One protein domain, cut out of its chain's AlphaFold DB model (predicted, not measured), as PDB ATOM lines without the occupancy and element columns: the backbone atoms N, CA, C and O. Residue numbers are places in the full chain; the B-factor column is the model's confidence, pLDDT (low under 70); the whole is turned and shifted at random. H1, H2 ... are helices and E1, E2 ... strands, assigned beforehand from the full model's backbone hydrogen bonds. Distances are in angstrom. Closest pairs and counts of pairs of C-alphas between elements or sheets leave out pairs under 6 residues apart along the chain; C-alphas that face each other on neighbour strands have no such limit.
ATOM      1  N   VAL A 408     -33.720 -46.300 -48.016       83.06
ATOM      2  CA  VAL A 408     -35.049 -46.396 -47.395       83.06
ATOM      3  C   VAL A 408     -36.042 -45.601 -48.236       83.06
ATOM      4  O   VAL A 408     -35.883 -44.392 -48.407       83.06
ATOM      5  N   VAL A 409     -37.070 -46.261 -48.767       82.44
ATOM      6  CA  VAL A 409     -38.101 -45.640 -49.613       82.44
ATOM      7  C   VAL A 409     -39.487 -45.924 -49.052       82.44
ATOM      8  O   VAL A 409     -39.743 -47.009 -48.553       82.44
ATOM      9  N   GLN A 410     -40.410 -44.965 -49.149       83.06
ATOM     10  CA  GLN A 410     -41.797 -45.164 -48.691       83.06
ATOM     11  C   GLN A 410     -42.589 -46.117 -49.603       83.06
ATOM     12  O   GLN A 410     -43.562 -46.728 -49.180       83.06
ATOM     13  N   SER A 411     -42.173 -46.242 -50.866       85.12
ATOM     14  CA  SER A 411     -42.680 -47.215 -51.836       85.12
ATOM     15  C   SER A 411     -41.606 -47.490 -52.894       85.12
ATOM     16  O   SER A 411     -40.722 -46.654 -53.102       85.12
ATOM     17  N   LEU A 412     -41.655 -48.660 -53.540       87.69
ATOM     18  CA  LEU A 412     -40.692 -49.020 -54.584       87.69
ATOM     19  C   LEU A 412     -40.819 -48.078 -55.796       87.69
ATOM     20  O   LEU A 412     -41.929 -47.888 -56.300       87.69
ATOM     21  N   PRO A 413     -39.709 -47.503 -56.296       87.44
ATOM     22  CA  PRO A 413     -39.735 -46.678 -57.497       87.44
ATOM     23  C   PRO A 413     -39.971 -47.519 -58.762       87.44
ATOM     24  O   PRO A 413     -39.831 -48.742 -58.763       87.44
ATOM     25  N   GLN A 414     -40.297 -46.856 -59.878       85.81
ATOM     26  CA  GLN A 414     -40.581 -47.526 -61.157       85.81
ATOM     27  C   GLN A 414     -39.399 -48.370 -61.668       85.81
ATOM     28  O   GLN A 414     -39.605 -49.398 -62.306       85.81
ATOM     29  N   THR A 415     -38.170 -47.953 -61.363       84.88
ATOM     30  CA  THR A 415     -36.926 -48.665 -61.680       84.88
ATOM     31  C   THR A 415     -35.967 -48.565 -60.499       84.88
ATOM     32  O   THR A 415     -35.888 -47.505 -59.873       84.88
ATOM     33  N   GLY A 416     -35.218 -49.628 -60.216       81.25
ATOM     34  CA  GLY A 416     -34.177 -49.637 -59.188       81.25
ATOM     35  C   GLY A 416     -32.759 -49.602 -59.756       81.25
ATOM     36  O   GLY A 416     -32.534 -49.798 -60.950       81.25
ATOM     37  N   ILE A 417     -31.791 -49.353 -58.878       81.19
ATOM     38  CA  ILE A 417     -30.360 -49.451 -59.176       81.19
ATOM     39  C   ILE A 417     -29.891 -50.863 -58.798       81.19
ATOM     40  O   ILE A 417     -30.186 -51.345 -57.704       81.19
ATOM     41  N   ALA A 418     -29.172 -51.533 -59.702       72.44
ATOM     42  CA  ALA A 418     -28.610 -52.858 -59.445       72.44
ATOM     43  C   ALA A 418     -27.596 -52.816 -58.284       72.44
ATOM     44  O   ALA A 418     -26.875 -51.833 -58.126       72.44
ATOM     45  N   ASN A 419     -27.522 -53.888 -57.490       71.56
ATOM     46  CA  ASN A 419     -26.676 -54.005 -56.287       71.56
ATOM     47  C   ASN A 419     -26.986 -53.007 -55.152       71.56
ATOM     48  O   ASN A 419     -26.141 -52.802 -54.281       71.56
ATOM     49  N   ARG A 420     -28.190 -52.422 -55.121       81.75
ATOM     50  CA  ARG A 420     -28.672 -51.610 -53.996       81.75
ATOM     51  C   ARG A 420     -29.864 -52.265 -53.312       81.75
ATOM     52  O   ARG A 420     -30.821 -52.643 -53.983       81.75
ATOM     53  N   LEU A 421     -29.813 -52.347 -51.983       85.75
ATOM     54  CA  LEU A 421     -30.901 -52.869 -51.159       85.75
ATOM     55  C   LEU A 421     -31.953 -51.781 -50.900       85.75
ATOM     56  O   LEU A 421     -31.647 -50.731 -50.345       85.75
ATOM     57  N   TYR A 422     -33.200 -52.009 -51.292       89.12
ATOM     58  CA  TYR A 422     -34.302 -51.076 -51.057       89.12
ATOM     59  C   TYR A 422     -35.101 -51.525 -49.841       89.12
ATOM     60  O   TYR A 422     -35.652 -52.621 -49.830       89.12
ATOM     61  N   ILE A 423     -35.169 -50.670 -48.827       88.62
ATOM     62  CA  ILE A 423     -35.865 -50.925 -47.567       88.62
ATOM     63  C   ILE A 423     -37.207 -50.195 -47.617       88.62
ATOM     64  O   ILE A 423     -37.245 -48.964 -47.663       88.62
ATOM     65  N   VAL A 424     -38.305 -50.947 -47.623       87.38
ATOM     66  CA  VAL A 424     -39.669 -50.421 -47.763       87.38
ATOM     67  C   VAL A 424     -40.446 -50.690 -46.479       87.38
ATOM     68  O   VAL A 424     -40.531 -51.847 -46.071       87.38
ATOM     69  N   PRO A 425     -41.016 -49.674 -45.805       83.62
ATOM     70  CA  PRO A 425     -41.826 -49.897 -44.618       83.62
ATOM     71  C   PRO A 425     -43.058 -50.725 -44.964       83.62
ATOM     72  O   PRO A 425     -43.808 -50.410 -45.890       83.62
ATOM     73  N   LYS A 426     -43.284 -51.779 -44.183       78.25
ATOM     74  CA  LYS A 426     -44.565 -52.470 -44.175       78.25
ATOM     75  C   LYS A 426     -45.585 -51.588 -43.478       78.25
ATOM     76  O   LYS A 426     -45.307 -51.001 -42.435       78.25
ATOM     77  N   SER A 427     -46.801 -51.566 -44.007       65.31
ATOM     78  CA  SER A 427     -47.989 -51.120 -43.283       65.31
ATOM     79  C   SER A 427     -48.284 -52.114 -42.152       65.31
ATOM     80  O   SER A 427     -49.146 -52.982 -42.260       65.31
ATOM     81  N   SER A 428     -47.486 -52.040 -41.088       60.06
ATOM     82  CA  SER A 428     -47.596 -52.872 -39.894       60.06
ATOM     83  C   SER A 428     -48.473 -52.179 -38.841       60.06
ATOM     84  O   SER A 428     -48.502 -50.947 -38.807       60.06
ATOM     85  N   PRO A 429     -49.186 -52.929 -37.974       57.34
ATOM     86  CA  PRO A 429     -49.821 -52.362 -36.785       57.34
ATOM     87  C   PRO A 429     -48.844 -51.510 -35.958       57.34
ATOM     88  O   PRO A 429     -47.640 -51.785 -35.926       57.34
ATOM     89  N   GLU A 430     -49.384 -50.464 -35.323       54.31
ATOM     90  CA  GLU A 430     -48.638 -49.441 -34.577       54.31
ATOM     91  C   GLU A 430     -47.587 -50.058 -33.637       54.31
ATOM     92  O   GLU A 430     -47.880 -50.969 -32.863       54.31
ATOM     93  N   GLY A 431     -46.352 -49.549 -33.709       56.16
ATOM     94  CA  GLY A 431     -45.260 -49.899 -32.795       56.16
ATOM     95  C   GLY A 431     -44.176 -50.828 -33.351       56.16
ATOM     96  O   GLY A 431     -43.116 -50.926 -32.739       56.16
ATOM     97  N   GLN A 432     -44.370 -51.460 -34.514       59.59
ATOM     98  CA  GLN A 432     -43.325 -52.291 -35.128       59.59
ATOM     99  C   GLN A 432     -42.716 -51.612 -36.357       59.59
ATOM    100  O   GLN A 432     -43.415 -51.325 -37.330       59.59
ATOM    101  N   ASN A 433     -41.398 -51.385 -36.330       68.88
ATOM    102  CA  ASN A 433     -40.662 -50.857 -37.475       68.88
ATOM    103  C   ASN A 433     -40.237 -52.018 -38.384       68.88
ATOM    104  O   ASN A 433     -39.086 -52.464 -38.365       68.88
ATOM    105  N   ILE A 434     -41.213 -52.575 -39.105       76.69
ATOM    106  CA  ILE A 434     -41.006 -53.696 -40.023       76.69
ATOM    107  C   ILE A 434     -40.777 -53.148 -41.423       76.69
ATOM    108  O   ILE A 434     -41.599 -52.391 -41.944       76.69
ATOM    109  N   HIS A 435     -39.693 -53.581 -42.056       83.12
ATOM    110  CA  HIS A 435     -39.385 -53.239 -43.433       83.12
ATOM    111  C   HIS A 435     -39.152 -54.491 -44.271       83.12
ATOM    112  O   HIS A 435     -38.478 -55.420 -43.835       83.12
ATOM    113  N   ASP A 436     -39.679 -54.495 -45.489       87.25
ATOM    114  CA  ASP A 436     -39.316 -55.473 -46.507       87.25
ATOM    115  C   ASP A 436     -38.090 -54.968 -47.284       87.25
ATOM    116  O   ASP A 436     -37.959 -53.777 -47.573       87.25
ATOM    117  N   GLU A 437     -37.187 -55.884 -47.615       90.25
ATOM    118  CA  GLU A 437     -35.957 -55.617 -48.354       90.25
ATOM    119  C   GLU A 437     -36.105 -56.106 -49.795       90.25
ATOM    120  O   GLU A 437     -36.510 -57.246 -50.025       90.25
ATOM    121  N   TYR A 438     -35.743 -55.270 -50.765       88.44
ATOM    122  CA  TYR A 438     -35.858 -55.569 -52.191       88.44
ATOM    123  C   TYR A 438     -34.541 -55.337 -52.936       88.44
ATOM    124  O   TYR A 438     -33.793 -54.409 -52.627       88.44
ATOM    125  N   LEU A 439     -34.293 -56.140 -53.971       89.12
ATOM    126  CA  LEU A 439     -33.270 -55.899 -54.989       89.12
ATOM    127  C   LEU A 439     -33.928 -55.681 -56.351       89.12
ATOM    128  O   LEU A 439     -34.976 -56.252 -56.654       89.12
ATOM    129  N   TYR A 440     -33.282 -54.873 -57.190       87.44
ATOM    130  CA  TYR A 440     -33.677 -54.699 -58.583       87.44
ATOM    131  C   TYR A 440     -32.764 -55.526 -59.487       87.44
ATOM    132  O   TYR A 440     -31.585 -55.201 -59.650       87.44
ATOM    133  N   ILE A 441     -33.302 -56.610 -60.045       83.00
ATOM    134  CA  ILE A 441     -32.568 -57.599 -60.844       83.00
ATOM    135  C   ILE A 441     -33.309 -57.777 -62.172       83.00
ATOM    136  O   ILE A 441     -34.525 -57.946 -62.193       83.00
ATOM    137  N   ASP A 442     -32.587 -57.679 -63.292       85.25
ATOM    138  CA  ASP A 442     -33.114 -57.890 -64.651       85.25
ATOM    139  C   ASP A 442     -34.413 -57.122 -64.979       85.25
ATOM    140  O   ASP A 442     -35.298 -57.603 -65.689       85.25
ATOM    141  N   GLY A 443     -34.534 -55.895 -64.465       84.88
ATOM    142  CA  GLY A 443     -35.685 -55.026 -64.728       84.88
ATOM    143  C   GLY A 443     -36.911 -55.296 -63.849       84.88
ATOM    144  O   GLY A 443     -37.988 -54.778 -64.146       84.88
ATOM    145  N   LYS A 444     -36.776 -56.110 -62.795       87.38
ATOM    146  CA  LYS A 444     -37.857 -56.471 -61.870       87.38
ATOM    147  C   LYS A 444     -37.433 -56.289 -60.414       87.38
ATOM    148  O   LYS A 444     -36.251 -56.342 -60.084       87.38
ATOM    149  N   TRP A 445     -38.422 -56.068 -59.553       89.81
ATOM    150  CA  TRP A 445     -38.243 -56.023 -58.105       89.81
ATOM    151  C   TRP A 445     -38.397 -57.418 -57.516       89.81
ATOM    152  O   TRP A 445     -39.449 -58.034 -57.668       89.81
ATOM    153  N   GLU A 446     -37.371 -57.870 -56.810       90.31
ATOM    154  CA  GLU A 446     -37.369 -59.136 -56.084       90.31
ATOM    155  C   GLU A 446     -37.251 -58.839 -54.590       90.31
ATOM    156  O   GLU A 446     -36.342 -58.118 -54.168       90.31
ATOM    157  N   GLN A 447     -38.173 -59.366 -53.782       90.88
ATOM    158  CA  GLN A 447     -38.069 -59.265 -52.328       90.88
ATOM    159  C   GLN A 447     -37.017 -60.260 -51.837       90.88
ATOM    160  O   GLN A 447     -37.113 -61.456 -52.109       90.88
ATOM    161  N   VAL A 448     -36.025 -59.776 -51.095       88.62
ATOM    162  CA  VAL A 448     -34.899 -60.584 -50.602       88.62
ATOM    163  C   VAL A 448     -34.940 -60.830 -49.099       88.62
ATOM    164  O   VAL A 448     -34.291 -61.759 -48.622       88.62
ATOM    165  N   GLY A 449     -35.727 -60.049 -48.358       85.00
ATOM    166  CA  GLY A 449     -35.818 -60.180 -46.911       85.00
ATOM    167  C   GLY A 449     -36.942 -59.363 -46.282       85.00
ATOM    168  O   GLY A 449     -37.657 -58.609 -46.948       85.00
ATOM    169  N   THR A 450     -37.088 -59.531 -44.972       82.19
ATOM    170  CA  THR A 450     -37.893 -58.671 -44.102       82.19
ATOM    171  C   THR A 450     -37.120 -58.493 -42.804       82.19
ATOM    172  O   THR A 450     -36.776 -59.476 -42.147       82.19
ATOM    173  N   VAL A 451     -36.875 -57.247 -42.412       73.25
ATOM    174  CA  VAL A 451     -36.277 -56.898 -41.122       73.25
ATOM    175  C   VAL A 451     -37.373 -56.389 -40.200       73.25
ATOM    176  O   VAL A 451     -38.154 -55.512 -40.563       73.25
ATOM    177  N   SER A 452     -37.426 -56.940 -38.991       70.81
ATOM    178  CA  SER A 452     -38.334 -56.510 -37.933       70.81
ATOM    179  C   SER A 452     -37.515 -56.069 -36.731       70.81
ATOM    180  O   SER A 452     -36.791 -56.879 -36.152       70.81
ATOM    181  N   VAL A 453     -37.644 -54.801 -36.346       65.38
ATOM    182  CA  VAL A 453     -37.072 -54.276 -35.102       65.38
ATOM    183  C   VAL A 453     -38.214 -53.798 -34.210       65.38
ATOM    184  O   VAL A 453     -38.985 -52.917 -34.596       65.38
ATOM    185  N   ASP A 454     -38.320 -54.389 -33.019       65.06
ATOM    186  CA  ASP A 454     -39.250 -53.932 -31.988       65.06
ATOM    187  C   ASP A 454     -38.649 -52.719 -31.270       65.06
ATOM    188  O   ASP A 454     -37.662 -52.828 -30.539       65.06
ATOM    189  N   LEU A 455     -39.236 -51.552 -31.521       69.12
ATOM    190  CA  LEU A 455     -38.876 -50.298 -30.868       69.12
ATOM    191  C   LEU A 455     -39.952 -49.841 -29.874       69.12
ATOM    192  O   LEU A 455     -39.860 -48.725 -29.374       69.12
ATOM    193  N   GLY A 456     -40.940 -50.684 -29.544       68.81
ATOM    194  CA  GLY A 456     -42.083 -50.310 -28.705       68.81
ATOM    195  C   GLY A 456     -41.717 -49.838 -27.292       68.81
ATOM    196  O   GLY A 456     -42.487 -49.118 -26.665       68.81
ATOM    197  N   ASN A 457     -40.524 -50.187 -26.800       68.25
ATOM    198  CA  ASN A 457     -40.007 -49.753 -25.495       68.25
ATOM    199  C   ASN A 457     -39.166 -48.461 -25.542       68.25
ATOM    200  O   ASN A 457     -38.619 -48.052 -24.515       68.25
ATOM    201  N   TYR A 458     -39.020 -47.827 -26.707       68.38
ATOM    202  CA  TYR A 458     -38.257 -46.590 -26.876       68.38
ATOM    203  C   TYR A 458     -39.193 -45.413 -27.158       68.38
ATOM    204  O   TYR A 458     -40.096 -45.509 -27.983       68.38
ATOM    205  N   TYR A 459     -38.948 -44.272 -26.507       69.06
ATOM    206  CA  TYR A 459     -39.695 -43.045 -26.781       69.06
ATOM    207  C   TYR A 459     -39.350 -42.478 -28.160       69.06
ATOM    208  O   TYR A 459     -38.178 -42.370 -28.535       69.06
ATOM    209  N   THR A 460     -40.364 -42.016 -28.884       78.19
ATOM    210  CA  THR A 460     -40.169 -41.157 -30.050       78.19
ATOM    211  C   THR A 460     -39.539 -39.824 -29.635       78.19
ATOM    212  O   THR A 460     -39.628 -39.383 -28.486       78.19
ATOM    213  N   LYS A 461     -38.936 -39.112 -30.596       75.50
ATOM    214  CA  LYS A 461     -38.376 -37.769 -30.356       75.50
ATOM    215  C   LYS A 461     -39.414 -36.798 -29.774       75.50
ATOM    216  O   LYS A 461     -39.060 -35.940 -28.973       75.50
ATOM    217  N   VAL A 462     -40.680 -36.937 -30.168       78.12
ATOM    218  CA  VAL A 462     -41.782 -36.105 -29.666       78.12
ATOM    219  C   VAL A 462     -42.098 -36.446 -28.212       78.12
ATOM    220  O   VAL A 462     -42.150 -35.544 -27.382       78.12
ATOM    221  N   GLU A 463     -42.237 -37.728 -27.875       81.69
ATOM    222  CA  GLU A 463     -42.522 -38.162 -26.501       81.69
ATOM    223  C   GLU A 463     -41.379 -37.820 -25.540       81.69
ATOM    224  O   GLU A 463     -41.625 -37.313 -24.447       81.69
ATOM    225  N   ALA A 464     -40.128 -38.014 -25.968       81.94
ATOM    226  CA  ALA A 464     -38.956 -37.633 -25.188       81.94
ATOM    227  C   ALA A 464     -38.915 -36.117 -24.935       81.94
ATOM    228  O   ALA A 464     -38.710 -35.688 -23.800       81.94
ATOM    229  N   ASN A 465     -39.168 -35.300 -25.965       85.81
ATOM    230  CA  ASN A 465     -39.230 -33.845 -25.822       85.81
ATOM    231  C   ASN A 465     -40.355 -33.408 -24.876       85.81
ATOM    232  O   ASN A 465     -40.137 -32.537 -24.038       85.81
ATOM    233  N   ASN A 466     -41.533 -34.028 -24.968       87.94
ATOM    234  CA  ASN A 466     -42.642 -33.737 -24.063       87.94
ATOM    235  C   ASN A 466     -42.270 -34.075 -22.613       87.94
ATOM    236  O   ASN A 466     -42.487 -33.257 -21.723       87.94
ATOM    237  N   LYS A 467     -41.620 -35.223 -22.378       87.38
ATOM    238  CA  LYS A 467     -41.166 -35.620 -21.038       87.38
ATOM    239  C   LYS A 467     -40.095 -34.690 -20.471       87.38
ATOM    240  O   LYS A 467     -40.107 -34.380 -19.281       87.38
ATOM    241  N   ILE A 468     -39.177 -34.226 -21.318       87.06
ATOM    242  CA  ILE A 468     -38.162 -33.235 -20.947       87.06
ATOM    243  C   ILE A 468     -38.823 -31.901 -20.587       87.06
ATOM    244  O   ILE A 468     -38.465 -31.307 -19.575       87.06
ATOM    245  N   ASN A 469     -39.807 -31.451 -21.366       85.75
ATOM    246  CA  ASN A 469     -40.525 -30.210 -21.085       85.75
ATOM    247  C   ASN A 469     -41.300 -30.288 -19.762       85.75
ATOM    248  O   ASN A 469     -41.185 -29.370 -18.958       85.75
ATOM    249  N   GLU A 470     -41.983 -31.405 -19.481       88.00
ATOM    250  CA  GLU A 470     -42.622 -31.648 -18.177       88.00
ATOM    251  C   GLU A 470     -41.616 -31.541 -17.014       88.00
ATOM    252  O   GLU A 470     -41.908 -30.936 -15.983       88.00
ATOM    253  N   LEU A 471     -40.408 -32.094 -17.177       84.25
ATOM    254  CA  LEU A 471     -39.349 -32.025 -16.164       84.25
ATOM    255  C   LEU A 471     -38.786 -30.609 -15.989       84.25
ATOM    256  O   LEU A 471     -38.503 -30.198 -14.864       84.25
ATOM    257  N   ILE A 472     -38.633 -29.853 -17.078       81.44
ATOM    258  CA  ILE A 472     -38.191 -28.451 -17.042       81.44
ATOM    259  C   ILE A 472     -39.240 -27.582 -16.347       81.44
ATOM    260  O   ILE A 472     -38.892 -26.747 -15.515       81.44
ATOM    261  N   GLU A 473     -40.521 -27.783 -16.654       80.44
ATOM    262  CA  GLU A 473     -41.615 -27.075 -15.994       80.44
ATOM    263  C   GLU A 473     -41.658 -27.394 -14.496       80.44
ATOM    264  O   GLU A 473     -41.740 -26.476 -13.678       80.44
ATOM    265  N   ALA A 474     -41.486 -28.666 -14.118       76.44
ATOM    266  CA  ALA A 474     -41.379 -29.073 -12.720       76.44
ATOM    267  C   ALA A 474     -40.156 -28.454 -12.011       76.44
ATOM    268  O   ALA A 474     -40.272 -27.987 -10.879       76.44
ATOM    269  N   HIS A 475     -38.996 -28.391 -12.676       72.12
ATOM    270  CA  HIS A 475     -37.790 -27.738 -12.152       72.12
ATOM    271  C   HIS A 475     -37.994 -26.230 -11.953       72.12
ATOM    272  O   HIS A 475     -37.621 -25.683 -10.919       72.12
ATOM    273  N   ASN A 476     -38.624 -25.554 -12.912       66.50
ATOM    274  CA  ASN A 476     -38.884 -24.115 -12.836       66.50
ATOM    275  C   ASN A 476     -39.917 -23.752 -11.760       66.50
ATOM    276  O   ASN A 476     -39.879 -22.646 -11.226       66.50
ATOM    277  N   ALA A 477     -40.828 -24.670 -11.432       63.34
ATOM    278  CA  ALA A 477     -41.795 -24.504 -10.350       63.34
ATOM    279  C   ALA A 477     -41.215 -24.819  -8.954       63.34
ATOM    280  O   ALA A 477     -41.852 -24.518  -7.943       63.34
ATOM    281  N   SER A 478     -40.016 -25.406  -8.874       61.78
ATOM    282  CA  SER A 478     -39.347 -25.759  -7.619       61.78
ATOM    283  C   SER A 478     -38.585 -24.557  -7.039       61.78
ATOM    284  O   SER A 478     -37.547 -24.147  -7.560       61.78
ATOM    285  N   GLY A 479     -39.074 -24.017  -5.918       55.91
ATOM    286  CA  GLY A 479     -38.518 -22.831  -5.246       55.91
ATOM    287  C   GLY A 479     -37.090 -22.964  -4.692       55.91
ATOM    288  O   GLY A 479     -36.493 -21.950  -4.340       55.91
TER     289      GLY A 479
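This is residues 408 to 479 of the 569 residues of an uncharacterized protein of Tannerella forsythia KS16 (UniProt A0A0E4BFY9). A long, strongly twisted antiparallel ribbon of three strands, E1, E2 and E3, makes the body, and a single helix, H1, extends away from the end of the ribbon where E2 begins and E3 ends. Residues 460 to 466 and 468 to 479 stick out as a free arm, which with the long E2 and E3 hairpin makes the length, while the opening stretch, residues 408 to 420, loops beside the E1 edge. The printed part has 72 residues, with three named strands and then one named helix along it; the sheet order is E1, E2, E3, its neighbours antiparallel, and the class is mixed, helices and strands. The whole is extended, with a radius of gyration of the C-alphas of 19.5 A and spans of 69 by 20 by 17 A.

Begin at C-alpha 408, at (-35.049, -46.396, -47.395), and pass through residues 408 to 420, which hold no named element. Find C-alpha 421 at (-30.901, -52.869, -51.159); there E1 begins, residues 421 to 425. E2, residues 432 to 441, measures 28.4 A from first to last C-alpha. E3, residues 444 to 454, is the longest strand and measures 30.0 A. H1, residues 461 to 477, measures 24.2 A and ends at C-alpha 477, at (-41.795, -24.504, -10.350).

Look first at the sheet, a meander, in which each strand is the antiparallel neighbour of the one before. E1 and E2 form a hairpin, with 144 degrees between their directions; N 422 and O 438 are within hydrogen-bond range at 2.8 A. The C-alphas of Pro 425 and His 435, which face each other, are 4.3 A apart. E2 and E3 form a hairpin at 159 degrees; N 437 and O 449 are within range at 2.8 A, as are N 446 and O 439 at 2.9 A. E1 and E3 are the edge strands, and E2 is the inner one. H1 is not on the sheet, with 0 pairs of C-alphas within 10 A, and it is apart from E1 and from E2. In H1 every O i to N i+4 pair is within hydrogen-bond range.

The two C-alphas farthest apart are those of Asp 442 and Gly 479, at 69.2 A. Without the stretches that stand free, 53 residues span 47 by 17 by 17 A. The printed part has no cut. The link from E2 to E3 is tight; those from E1 to E2 and from E3 to H1 are short. Mean pLDDT of the printed part is 78.5, and it is under 70 at residues 427 to 433, 453 to 459 and 476 to 479.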